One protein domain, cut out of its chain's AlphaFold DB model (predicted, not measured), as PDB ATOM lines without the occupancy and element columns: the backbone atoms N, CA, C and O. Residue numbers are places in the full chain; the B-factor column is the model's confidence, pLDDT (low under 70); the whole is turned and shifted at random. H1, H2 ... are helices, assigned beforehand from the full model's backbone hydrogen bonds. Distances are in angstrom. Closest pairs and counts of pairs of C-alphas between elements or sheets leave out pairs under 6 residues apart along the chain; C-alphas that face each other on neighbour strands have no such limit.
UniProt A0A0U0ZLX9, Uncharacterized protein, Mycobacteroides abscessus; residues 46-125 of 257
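Overview. This is residues 46 to 125 of the 257 residues of an uncharacterized protein of Mycobacteroides abscessus (UniProt A0A0U0ZLX9). The domain has little regular structure: it is a rounded body of loops with two short helices, H1 and H2, at opposite sides, and loop residues 95 to 97 and 119 to 120 in the middle between them. The printed part has 80 residues, of which 12 are in the named helices, H1 then H2; there is no named strand, and the class is all helix. It is compact, with a radius of gyration of the C-alphas of 10.9 A and spans of 28 by 27 by 19 A.

Arrangement. H1, residues 54 to 59, and H2, residues 108 to 113, are apart, with no C-alpha of the one within 8 A of the other. Between them in the chain, residues 83 to 84 make a short antiparallel pairing with residues 90 to 91. In H1 and H2 every O i to N i+4 pair is within hydrogen-bond range.

Along the chain. H1 begins at C-alpha 54, (338.705, -147.397, 23.084), and measures 8.7 A from first to last C-alpha. H2 measures 8.8 A and ends at C-alpha 113, (339.952, -172.018, 31.570).

Size, cuts and confidence. The two C-alphas farthest apart, those of Ala 49 and Asn 87, are 30.9 A apart. The link from H1 to H2 is long, 48 residues. The printed part has no cut, and no printed residue is under 70 in pLDDT.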
ATOM      1  N   SER A  46     337.474-154.274  36.721       76.19
ATOM      2  CA  SER A  46     337.698-153.263  35.682       76.19
ATOM      3  C   SER A  46     339.140-152.754  35.662       76.19
ATOM      4  O   SER A  46     339.739-152.532  36.721       76.19
ATOM      5  N   ALA A  47     339.670-152.475  34.469       82.75
ATOM      6  CA  ALA A  47     340.987-151.865  34.328       82.75
ATOM      7  C   ALA A  47     341.034-150.464  34.974       82.75
ATOM      8  O   ALA A  47     340.011-149.762  35.041       82.75
ATOM      9  N   PRO A  48     342.227-150.000  35.393       85.81
ATOM     10  CA  PRO A  48     342.454-148.607  35.767       85.81
ATOM     11  C   PRO A  48     341.968-147.634  34.685       85.81
ATOM     12  O   PRO A  48     342.046-147.921  33.491       85.81
ATOM     13  N   ALA A  49     341.480-146.457  35.087       85.38
ATOM     14  CA  ALA A  49     340.856-145.507  34.162       85.38
ATOM     15  C   ALA A  49     341.777-145.066  33.009       85.38
ATOM     16  O   ALA A  49     341.296-144.860  31.901       85.38
ATOM     17  N   ASP A  50     343.086-144.968  33.249       86.69
ATOM     18  CA  ASP A  50     344.109-144.641  32.247       86.69
ATOM     19  C   ASP A  50     344.367-145.772  31.237       86.69
ATOM     20  O   ASP A  50     344.947-145.537  30.177       86.69
ATOM     21  N   LYS A  51     343.925-146.992  31.549       86.62
ATOM     22  CA  LYS A  51     344.069-148.190  30.713       86.62
ATOM     23  C   LYS A  51     342.793-148.571  29.962       86.62
ATOM     24  O   LYS A  51     342.863-149.342  29.005       86.62
ATOM     25  N   ARG A  52     341.645-147.987  30.322       89.31
ATOM     26  CA  ARG A  52     340.358-148.151  29.620       89.31
ATOM     27  C   ARG A  52     340.307-147.315  28.340       89.31
ATOM     28  O   ARG A  52     339.588-146.326  28.244       89.31
ATOM     29  N   THR A  53     341.131-147.702  27.378       90.44
ATOM     30  CA  THR A  53     341.159-147.126  26.028       90.44
ATOM     31  C   THR A  53     339.947-147.566  25.199       90.44
ATOM     32  O   THR A  53     339.237-148.500  25.572       90.44
ATOM     33  N   ASP A  54     339.745-146.958  24.028       88.25
ATOM     34  CA  ASP A  54     338.705-147.397  23.084       88.25
ATOM     35  C   ASP A  54     338.880-148.873  22.690       88.25
ATOM     36  O   ASP A  54     337.905-149.617  22.615       88.25
ATOM     37  N   ALA A  55     340.127-149.328  22.526       87.69
ATOM     38  CA  ALA A  55     340.439-150.729  22.248       87.69
ATOM     39  C   ALA A  55     340.062-151.651  23.418       87.69
ATOM     40  O   ALA A  55     339.478-152.711  23.196       87.69
ATOM     41  N   TYR A  56     340.330-151.226  24.660       89.81
ATOM     42  CA  TYR A  56     339.886-151.951  25.852       89.81
ATOM     43  C   TYR A  56     338.363-152.087  25.862       89.81
ATOM     44  O   TYR A  56     337.852-153.200  25.931       89.81
ATOM     45  N   CYS A  57     337.643-150.972  25.726       85.88
ATOM     46  CA  CYS A  57     336.183-150.944  25.784       85.88
ATOM     47  C   CYS A  57     335.498-151.645  24.606       85.88
ATOM     48  O   CYS A  57     334.350-152.071  24.734       85.88
ATOM     49  N   ALA A  58     336.186-151.787  23.473       87.00
ATOM     50  CA  ALA A  58     335.723-152.598  22.358       87.00
ATOM     51  C   ALA A  58     335.807-154.102  22.642       87.00
ATOM     52  O   ALA A  58     334.990-154.861  22.127       87.00
ATOM     53  N   GLN A  59     336.756-154.546  23.465       86.88
ATOM     54  CA  GLN A  59     337.064-155.970  23.647       86.88
ATOM     55  C   GLN A  59     336.724-156.518  25.035       86.88
ATOM     56  O   GLN A  59     336.659-157.733  25.203       86.88
ATOM     57  N   ASN A  60     336.479-155.649  26.015       82.25
ATOM     58  CA  ASN A  60     336.180-156.008  27.397       82.25
ATOM     59  C   ASN A  60     334.755-155.589  27.746       82.25
ATOM     60  O   ASN A  60     334.386-154.423  27.593       82.25
ATOM     61  N   HIS A  61     333.959-156.533  28.250       78.50
ATOM     62  CA  HIS A  61     332.597-156.259  28.698       78.50
ATOM     63  C   HIS A  61     332.613-155.618  30.101       78.50
ATOM     64  O   HIS A  61     332.249-156.239  31.100       78.50
ATOM     65  N   ASP A  62     333.088-154.372  30.172       81.62
ATOM     66  CA  ASP A  62     333.231-153.583  31.400       81.62
ATOM     67  C   ASP A  62     332.074-152.581  31.546       81.62
ATOM     68  O   ASP A  62     331.802-151.778  30.652       81.62
ATOM     69  N   ALA A  63     331.419-152.583  32.710       83.19
ATOM     70  CA  ALA A  63     330.327-151.664  33.041       83.19
ATOM     71  C   ALA A  63     330.744-150.180  33.071       83.19
ATOM     72  O   ALA A  63     329.888-149.298  33.043       83.19
ATOM     73  N   ASN A  64     332.046-149.891  33.147       83.44
ATOM     74  CA  ASN A  64     332.576-148.530  33.114       83.44
ATOM     75  C   ASN A  64     332.858-148.007  31.700       83.44
ATOM     76  O   ASN A  64     333.243-146.845  31.553       83.44
ATOM     77  N   CYS A  65     332.708-148.844  30.674       82.56
ATOM     78  CA  CYS A  65     332.775-148.421  29.284       82.56
ATOM     79  C   CYS A  65     331.431-147.843  28.828       82.56
ATOM     80  O   CYS A  65     330.373-148.160  29.375       82.56
ATOM     81  N   ALA A  66     331.465-146.962  27.826       82.69
ATOM     82  CA  ALA A  66     330.239-146.392  27.285       82.69
ATOM     83  C   ALA A  66     329.371-147.489  26.639       82.69
ATOM     84  O   ALA A  66     329.867-148.391  25.968       82.69
ATOM     85  N   ALA A  67     328.054-147.416  26.831       78.62
ATOM     86  CA  ALA A  67     327.144-148.404  26.263       78.62
ATOM     87  C   ALA A  67     327.270-148.457  24.728       78.62
ATOM     88  O   ALA A  67     327.311-147.422  24.063       78.62
ATOM     89  N   GLY A  68     327.316-149.670  24.173       76.06
ATOM     90  CA  GLY A  68     327.437-149.898  22.729       76.06
ATOM     91  C   GLY A  68     328.861-149.833  22.171       76.06
ATOM     92  O   GLY A  68     329.024-150.014  20.968       76.06
ATOM     93  N   THR A  69     329.891-149.614  22.998       79.12
ATOM     94  CA  THR A  69     331.287-149.678  22.523       79.12
ATOM     95  C   THR A  69     331.808-151.100  22.392       79.12
ATOM     96  O   THR A  69     332.744-151.312  21.634       79.12
ATOM     97  N   TYR A  70     331.235-152.060  23.121       83.25
ATOM     98  CA  TYR A  70     331.696-153.445  23.125       83.25
ATOM     99  C   TYR A  70     331.375-154.150  21.800       83.25
ATOM    100  O   TYR A  70     330.213-154.316  21.433       83.25
ATOM    101  N   LEU A  71     332.427-154.580  21.109       84.56
ATOM    102  CA  LEU A  71     332.397-155.317  19.844       84.56
ATOM    103  C   LEU A  71     332.781-156.796  20.027       84.56
ATOM    104  O   LEU A  71     332.471-157.624  19.172       84.56
ATOM    105  N   GLY A  72     333.443-157.128  21.136       83.81
ATOM    106  CA  GLY A  72     333.914-158.468  21.470       83.81
ATOM    107  C   GLY A  72     335.417-158.669  21.242       83.81
ATOM    108  O   GLY A  72     336.041-157.944  20.466       83.81
ATOM    109  N   PRO A  73     336.022-159.686  21.880       83.81
ATOM    110  CA  PRO A  73     337.470-159.928  21.837       83.81
ATOM    111  C   PRO A  73     337.990-160.420  20.471       83.81
ATOM    112  O   PRO A  73     339.198-160.474  20.243       83.81
ATOM    113  N   HIS A  74     337.088-160.753  19.542       85.06
ATOM    114  CA  HIS A  74     337.414-161.081  18.149       85.06
ATOM    115  C   HIS A  74     337.436-159.855  17.226       85.06
ATOM    116  O   HIS A  74     337.866-159.953  16.080       85.06
ATOM    117  N   ALA A  75     336.952-158.700  17.690       83.38
ATOM    118  CA  ALA A  75     337.009-157.477  16.909       83.38
ATOM    119  C   ALA A  75     338.429-156.907  16.947       83.38
ATOM    120  O   ALA A  75     339.035-156.825  18.016       83.38
ATOM    121  N   ALA A  76     338.933-156.465  15.794       85.12
ATOM    122  CA  ALA A  76     340.144-155.661  15.695       85.12
ATOM    123  C   ALA A  76     339.757-154.170  15.794       85.12
ATOM    124  O   ALA A  76     339.269-153.607  14.810       85.12
ATOM    125  N   PRO A  77     339.926-153.504  16.955       76.12
ATOM    126  CA  PRO A  77     339.446-152.136  17.174       76.12
ATOM    127  C   PRO A  77     340.261-151.064  16.430       76.12
ATOM    128  O   PRO A  77     339.939-149.882  16.502       76.12
ATOM    129  N   GLY A  78     341.314-151.454  15.706       77.75
ATOM    130  CA  GLY A  78     342.143-150.566  14.897       77.75
ATOM    131  C   GLY A  78     343.272-151.318  14.191       77.75
ATOM    132  O   GLY A  78     343.522-152.491  14.461       77.75
ATOM    133  N   ALA A  79     343.969-150.639  13.277       74.44
ATOM    134  CA  ALA A  79     345.114-151.219  12.576       74.44
ATOM    135  C   ALA A  79     346.244-151.564  13.564       74.44
ATOM    136  O   ALA A  79     346.740-150.683  14.266       74.44
ATOM    137  N   GLY A  80     346.641-152.840  13.607       73.88
ATOM    138  CA  GLY A  80     347.662-153.356  14.526       73.88
ATOM    139  C   GLY A  80     347.176-153.603  15.959       73.88
ATOM    140  O   GLY A  80     347.997-153.887  16.828       73.88
ATOM    141  N   ALA A  81     345.872-153.483  16.227       82.31
ATOM    142  CA  ALA A  81     345.301-153.887  17.506       82.31
ATOM    143  C   ALA A  81     345.075-155.404  17.525       82.31
ATOM    144  O   ALA A  81     344.410-155.945  16.641       82.31
ATOM    145  N   GLY A  82     345.608-156.070  18.549       91.12
ATOM    146  CA  GLY A  82     345.479-157.512  18.705       91.12
ATOM    147  C   GLY A  82     344.051-157.965  18.994       91.12
ATOM    148  O   GLY A  82     343.250-157.234  19.578       91.12
ATOM    149  N   TYR A  83     343.725-159.177  18.553       92.00
ATOM    150  CA  TYR A  83     342.406-159.804  18.691       92.00
ATOM    151  C   TYR A  83     342.535-161.331  18.609       92.00
ATOM    152  O   TYR A  83     343.628-161.854  18.377       92.00
ATOM    153  N   TRP A  84     341.439-162.064  18.804       92.56
ATOM    154  CA  TRP A  84     341.400-163.502  18.514       92.56
ATOM    155  C   TRP A  84     340.805-163.806  17.142       92.56
ATOM    156  O   TRP A  84     339.706-163.354  16.825       92.56
ATOM    157  N   ASP A  85     341.486-164.644  16.359       89.19
ATOM    158  CA  ASP A  85     340.938-165.172  15.109       89.19
ATOM    159  C   ASP A  85     339.744-166.123  15.346       89.19
ATOM    160  O   ASP A  85     339.327-166.394  16.478       89.19
ATOM    161  N   ASN A  86     339.197-166.672  14.258       85.12
ATOM    162  CA  ASN A  86     338.087-167.628  14.315       85.12
ATOM    163  C   ASN A  86     338.457-168.969  14.970       85.12
ATOM    164  O   ASN A  86     337.614-169.826  15.204       85.12
ATOM    165  N   ASN A  87     339.725-169.202  15.255       84.88
ATOM    166  CA  ASN A  87     340.186-170.406  15.914       84.88
ATOM    167  C   ASN A  87     340.473-170.146  17.398       84.88
ATOM    168  O   ASN A  87     340.719-171.106  18.124       84.88
ATOM    169  N   GLY A  88     340.363-168.895  17.858       89.12
ATOM    170  CA  GLY A  88     340.717-168.483  19.212       89.12
ATOM    171  C   GLY A  88     342.219-168.242  19.389       89.12
ATOM    172  O   GLY A  88     342.690-168.146  20.526       89.12
ATOM    173  N   ASN A  89     342.983-168.165  18.295       93.62
ATOM    174  CA  ASN A  89     344.407-167.860  18.335       93.62
ATOM    175  C   ASN A  89     344.621-166.343  18.405       93.62
ATOM    176  O   ASN A  89     343.904-165.589  17.740       93.62
ATOM    177  N   PRO A  90     345.622-165.876  19.166       93.75
ATOM    178  CA  PRO A  90     345.980-164.466  19.197       93.75
ATOM    179  C   PRO A  90     346.565-164.021  17.852       93.75
ATOM    180  O   PRO A  90     347.536-164.593  17.358       93.75
ATOM    181  N   VAL A  91     345.997-162.957  17.297       92.88
ATOM    182  CA  VAL A  91     346.542-162.177  16.181       92.88
ATOM    183  C   VAL A  91     347.047-160.856  16.744       92.88
ATOM    184  O   VAL A  91     346.423-160.299  17.648       92.88
ATOM    185  N   ASP A  92     348.196-160.383  16.259       92.56
ATOM    186  CA  ASP A  92     348.834-159.129  16.686       92.56
ATOM    187  C   ASP A  92     348.926-158.973  18.219       92.56
ATOM    188  O   ASP A  92     348.725-157.900  18.782       92.56
ATOM    189  N   GLY A  93     349.233-160.075  18.913       89.94
ATOM    190  CA  GLY A  93     349.401-160.087  20.365       89.94
ATOM    191  C   GLY A  93     348.146-160.421  21.178       89.94
ATOM    192  O   GLY A  93     348.248-160.544  22.399       89.94
ATOM    193  N   GLY A  94     347.000-160.630  20.524       92.94
ATOM    194  CA  GLY A  94     345.731-160.954  21.176       92.94
ATOM    195  C   GLY A  94     345.003-159.731  21.749       92.94
ATOM    196  O   GLY A  94     345.544-158.622  21.741       92.94
ATOM    197  N   PRO A  95     343.759-159.918  22.212       92.38
ATOM    198  CA  PRO A  95     342.932-158.833  22.729       92.38
ATOM    199  C   PRO A  95     343.514-158.209  24.005       92.38
ATOM    200  O   PRO A  95     344.336-158.809  24.700       92.38
ATOM    201  N   VAL A  96     343.060-156.995  24.318       92.56
ATOM    202  CA  VAL A  96     343.436-156.266  25.532       92.56
ATOM    203  C   VAL A  96     342.910-157.005  26.766       92.56
ATOM    204  O   VAL A  96     341.716-157.304  26.849       92.56
ATOM    205  N   GLY A  97     343.792-157.270  27.730       91.19
ATOM    206  CA  GLY A  97     343.457-157.933  28.990       91.19
ATOM    207  C   GLY A  97     342.533-157.101  29.879       91.19
ATOM    208  O   GLY A  97     342.406-155.886  29.703       91.19
ATOM    209  N   ALA A  98     341.913-157.740  30.870       89.31
ATOM    210  CA  ALA A  98     341.028-157.095  31.838       89.31
ATOM    211  C   ALA A  98     341.743-156.023  32.675       89.31
ATOM    212  O   ALA A  98     341.108-155.054  33.083       89.31
ATOM    213  N   ASP A  99     343.055-156.162  32.882       87.31
ATOM    214  CA  ASP A  99     343.927-155.163  33.514       87.31
ATOM    215  C   ASP A  99     344.398-154.045  32.555       87.31
ATOM    216  O   ASP A  99     345.098-153.114  32.965       87.31
ATOM    217  N   GLY A 100     344.011-154.119  31.278       87.50
ATOM    218  CA  GLY A 100     344.420-153.203  30.218       87.50
ATOM    219  C   GLY A 100     345.789-153.501  29.599       87.50
ATOM    220  O   GLY A 100     346.318-152.666  28.861       87.50
ATOM    221  N   SER A 101     346.387-154.655  29.902       90.44
ATOM    222  CA  SER A 101     347.603-155.139  29.243       90.44
ATOM    223  C   SER A 101     347.355-155.475  27.768       90.44
ATOM    224  O   SER A 101     346.246-155.804  27.350       90.44
ATOM    225  N   THR A 102     348.405-155.374  26.954       91.62
ATOM    226  CA  THR A 102     348.356-155.599  25.502       91.62
ATOM    227  C   THR A 102     349.503-156.502  25.080       91.62
ATOM    228  O   THR A 102     350.601-156.371  25.620       91.62
ATOM    229  N   GLY A 103     349.305-157.338  24.060       90.31
ATOM    230  CA  GLY A 103     350.389-158.163  23.520       90.31
ATOM    231  C   GLY A 103     350.712-159.403  24.357       90.31
ATOM    232  O   GLY A 103     351.833-159.908  24.305       90.31
ATOM    233  N   ASN A 104     349.742-159.897  25.128       89.56
ATOM    234  CA  ASN A 104     349.927-161.027  26.038       89.56
ATOM    235  C   ASN A 104     350.058-162.373  25.309       89.56
ATOM    236  O   ASN A 104     350.557-163.332  25.889       89.56
ATOM    237  N   ASN A 105     349.631-162.455  24.042       93.81
ATOM    238  CA  ASN A 105     349.628-163.681  23.235       93.81
ATOM    239  C   ASN A 105     348.896-164.857  23.911       93.81
ATOM    240  O   ASN A 105     349.238-166.021  23.703       93.81
ATOM    241  N   VAL A 106     347.874-164.555  24.713       92.12
ATOM    242  CA  VAL A 106     347.009-165.558  25.340       92.12
ATOM    243  C   VAL A 106     345.937-166.007  24.352       92.12
ATOM    244  O   VAL A 106     345.396-165.191  23.604       92.12
ATOM    245  N   SER A 107     345.637-167.305  24.318       94.31
ATOM    246  CA  SER A 107     344.559-167.845  23.486       94.31
ATOM    247  C   SER A 107     343.206-167.716  24.178       94.31
ATOM    248  O   SER A 107     343.117-167.640  25.406       94.31
ATOM    249  N   GLN A 108     342.138-167.767  23.387       92.75
ATOM    250  CA  GLN A 108     340.781-167.801  23.918       92.75
ATOM    251  C   GLN A 108     340.559-169.017  24.826       92.75
ATOM    252  O   GLN A 108     339.947-168.896  25.880       92.75
ATOM    253  N   GLU A 109     341.100-170.178  24.447       91.00
ATOM    254  CA  GLU A 109     340.991-171.413  25.229       91.00
ATOM    255  C   GLU A 109     341.626-171.299  26.612       91.00
ATOM    256  O   GLU A 109     341.069-171.775  27.600       91.00
ATOM    257  N   TYR A 110     342.803-170.672  26.668       93.12
ATOM    258  CA  TYR A 110     343.484-170.401  27.923       93.12
ATOM    259  C   TYR A 110     342.606-169.510  28.800       93.12
ATOM    260  O   TYR A 110     342.281-169.869  29.927       93.12
ATOM    261  N   CYS A 111     342.122-168.404  28.240       91.12
ATOM    262  CA  CYS A 111     341.283-167.462  28.967       91.12
ATOM    263  C   CYS A 111     339.935-168.041  29.398       91.12
ATOM    264  O   CYS A 111     339.442-167.691  30.464       91.12
ATOM    265  N   ALA A 112     339.373-168.984  28.642       89.56
ATOM    266  CA  ALA A 112     338.167-169.703  29.034       89.56
ATOM    267  C   ALA A 112     338.377-170.584  30.275       89.56
ATOM    268  O   ALA A 112     337.429-170.811  31.029       89.56
ATOM    269  N   ARG A 113     339.605-171.068  30.501       88.56
ATOM    270  CA  ARG A 113     339.952-172.018  31.570       88.56
ATOM    271  C   ARG A 113     340.698-171.413  32.747       88.56
ATOM    272  O   ARG A 113     340.775-172.053  33.798       88.56
ATOM    273  N   ASN A 114     341.229-170.208  32.597       84.50
ATOM    274  CA  ASN A 114     342.098-169.575  33.574       84.50
ATOM    275  C   ASN A 114     341.595-168.171  33.918       84.50
ATOM    276  O   ASN A 114     341.432-167.327  33.043       84.50
ATOM    277  N   GLU A 115     341.378-167.921  35.210       85.31
ATOM    278  CA  GLU A 115     341.174-166.565  35.721       85.31
ATOM    279  C   GLU A 115     342.525-165.839  35.713       85.31
ATOM    280  O   GLU A 115     343.320-165.965  36.645       85.31
ATOM    281  N   ASP A 116     342.805-165.123  34.627       87.62
ATOM    282  CA  ASP A 116     344.045-164.372  34.425       87.62
ATOM    283  C   ASP A 116     343.715-162.903  34.086       87.62
ATOM    284  O   ASP A 116     342.952-162.660  33.149       87.62
ATOM    285  N   PRO A 117     344.265-161.904  34.804       85.75
ATOM    286  CA  PRO A 117     344.105-160.487  34.460       85.75
ATOM    287  C   PRO A 117     344.546-160.115  33.034       85.75
ATOM    288  O   PRO A 117     344.024-159.151  32.474       85.75
ATOM    289  N   ALA A 118     345.460-160.884  32.430       88.69
ATOM    290  CA  ALA A 118     345.894-160.723  31.043       88.69
ATOM    291  C   ALA A 118     344.825-161.147  30.016       88.69
ATOM    292  O   ALA A 118     344.959-160.841  28.827       88.69
ATOM    293  N   CYS A 119     343.773-161.840  30.458       90.62
ATOM    294  CA  CYS A 119     342.628-162.222  29.643       90.62
ATOM    295  C   CYS A 119     341.553-161.131  29.641       90.62
ATOM    296  O   CYS A 119     341.330-160.503  30.677       90.62
ATOM    297  N   PRO A 120     340.834-160.924  28.522       88.06
ATOM    298  CA  PRO A 120     339.753-159.949  28.474       88.06
ATOM    299  C   PRO A 120     338.649-160.275  29.483       88.06
ATOM    300  O   PRO A 120     338.288-161.442  29.683       88.06
ATOM    301  N   ALA A 121     338.077-159.242  30.091       80.00
ATOM    302  CA  ALA A 121     336.987-159.350  31.046       80.00
ATOM    303  C   ALA A 121     335.797-160.109  30.438       80.00
ATOM    304  O   ALA A 121     335.346-159.808  29.332       80.00
ATOM    305  N   GLY A 122     335.296-161.103  31.177       75.88
ATOM    306  CA  GLY A 122     334.215-161.985  30.728       75.88
ATOM    307  C   GLY A 122     334.653-163.169  29.859       75.88
ATOM    308  O   GLY A 122     333.798-163.944  29.444       75.88
ATOM    309  N   SER A 123     335.955-163.349  29.598       84.50
ATOM    310  CA  SER A 123     336.446-164.502  28.821       84.50
ATOM    311  C   SER A 123     336.488-165.805  29.618       84.50
ATOM    312  O   SER A 123     336.500-166.871  29.012       84.50
ATOM    313  N   TYR A 124     336.532-165.733  30.952       84.31
ATOM    314  CA  TYR A 124     336.587-166.914  31.807       84.31
ATOM    315  C   TYR A 124     335.234-167.615  31.889       84.31
ATOM    316  O   TYR A 124     334.210-166.996  32.170       84.31
ATOM    317  N   VAL A 125     335.261-168.928  31.680       83.31
ATOM    318  CA  VAL A 125     334.073-169.785  31.662       83.31
ATOM    319  C   VAL A 125     334.154-170.843  32.760       83.31
ATOM    320  O   VAL A 125     333.174-171.097  33.455       83.31
TER     321      VAL A 125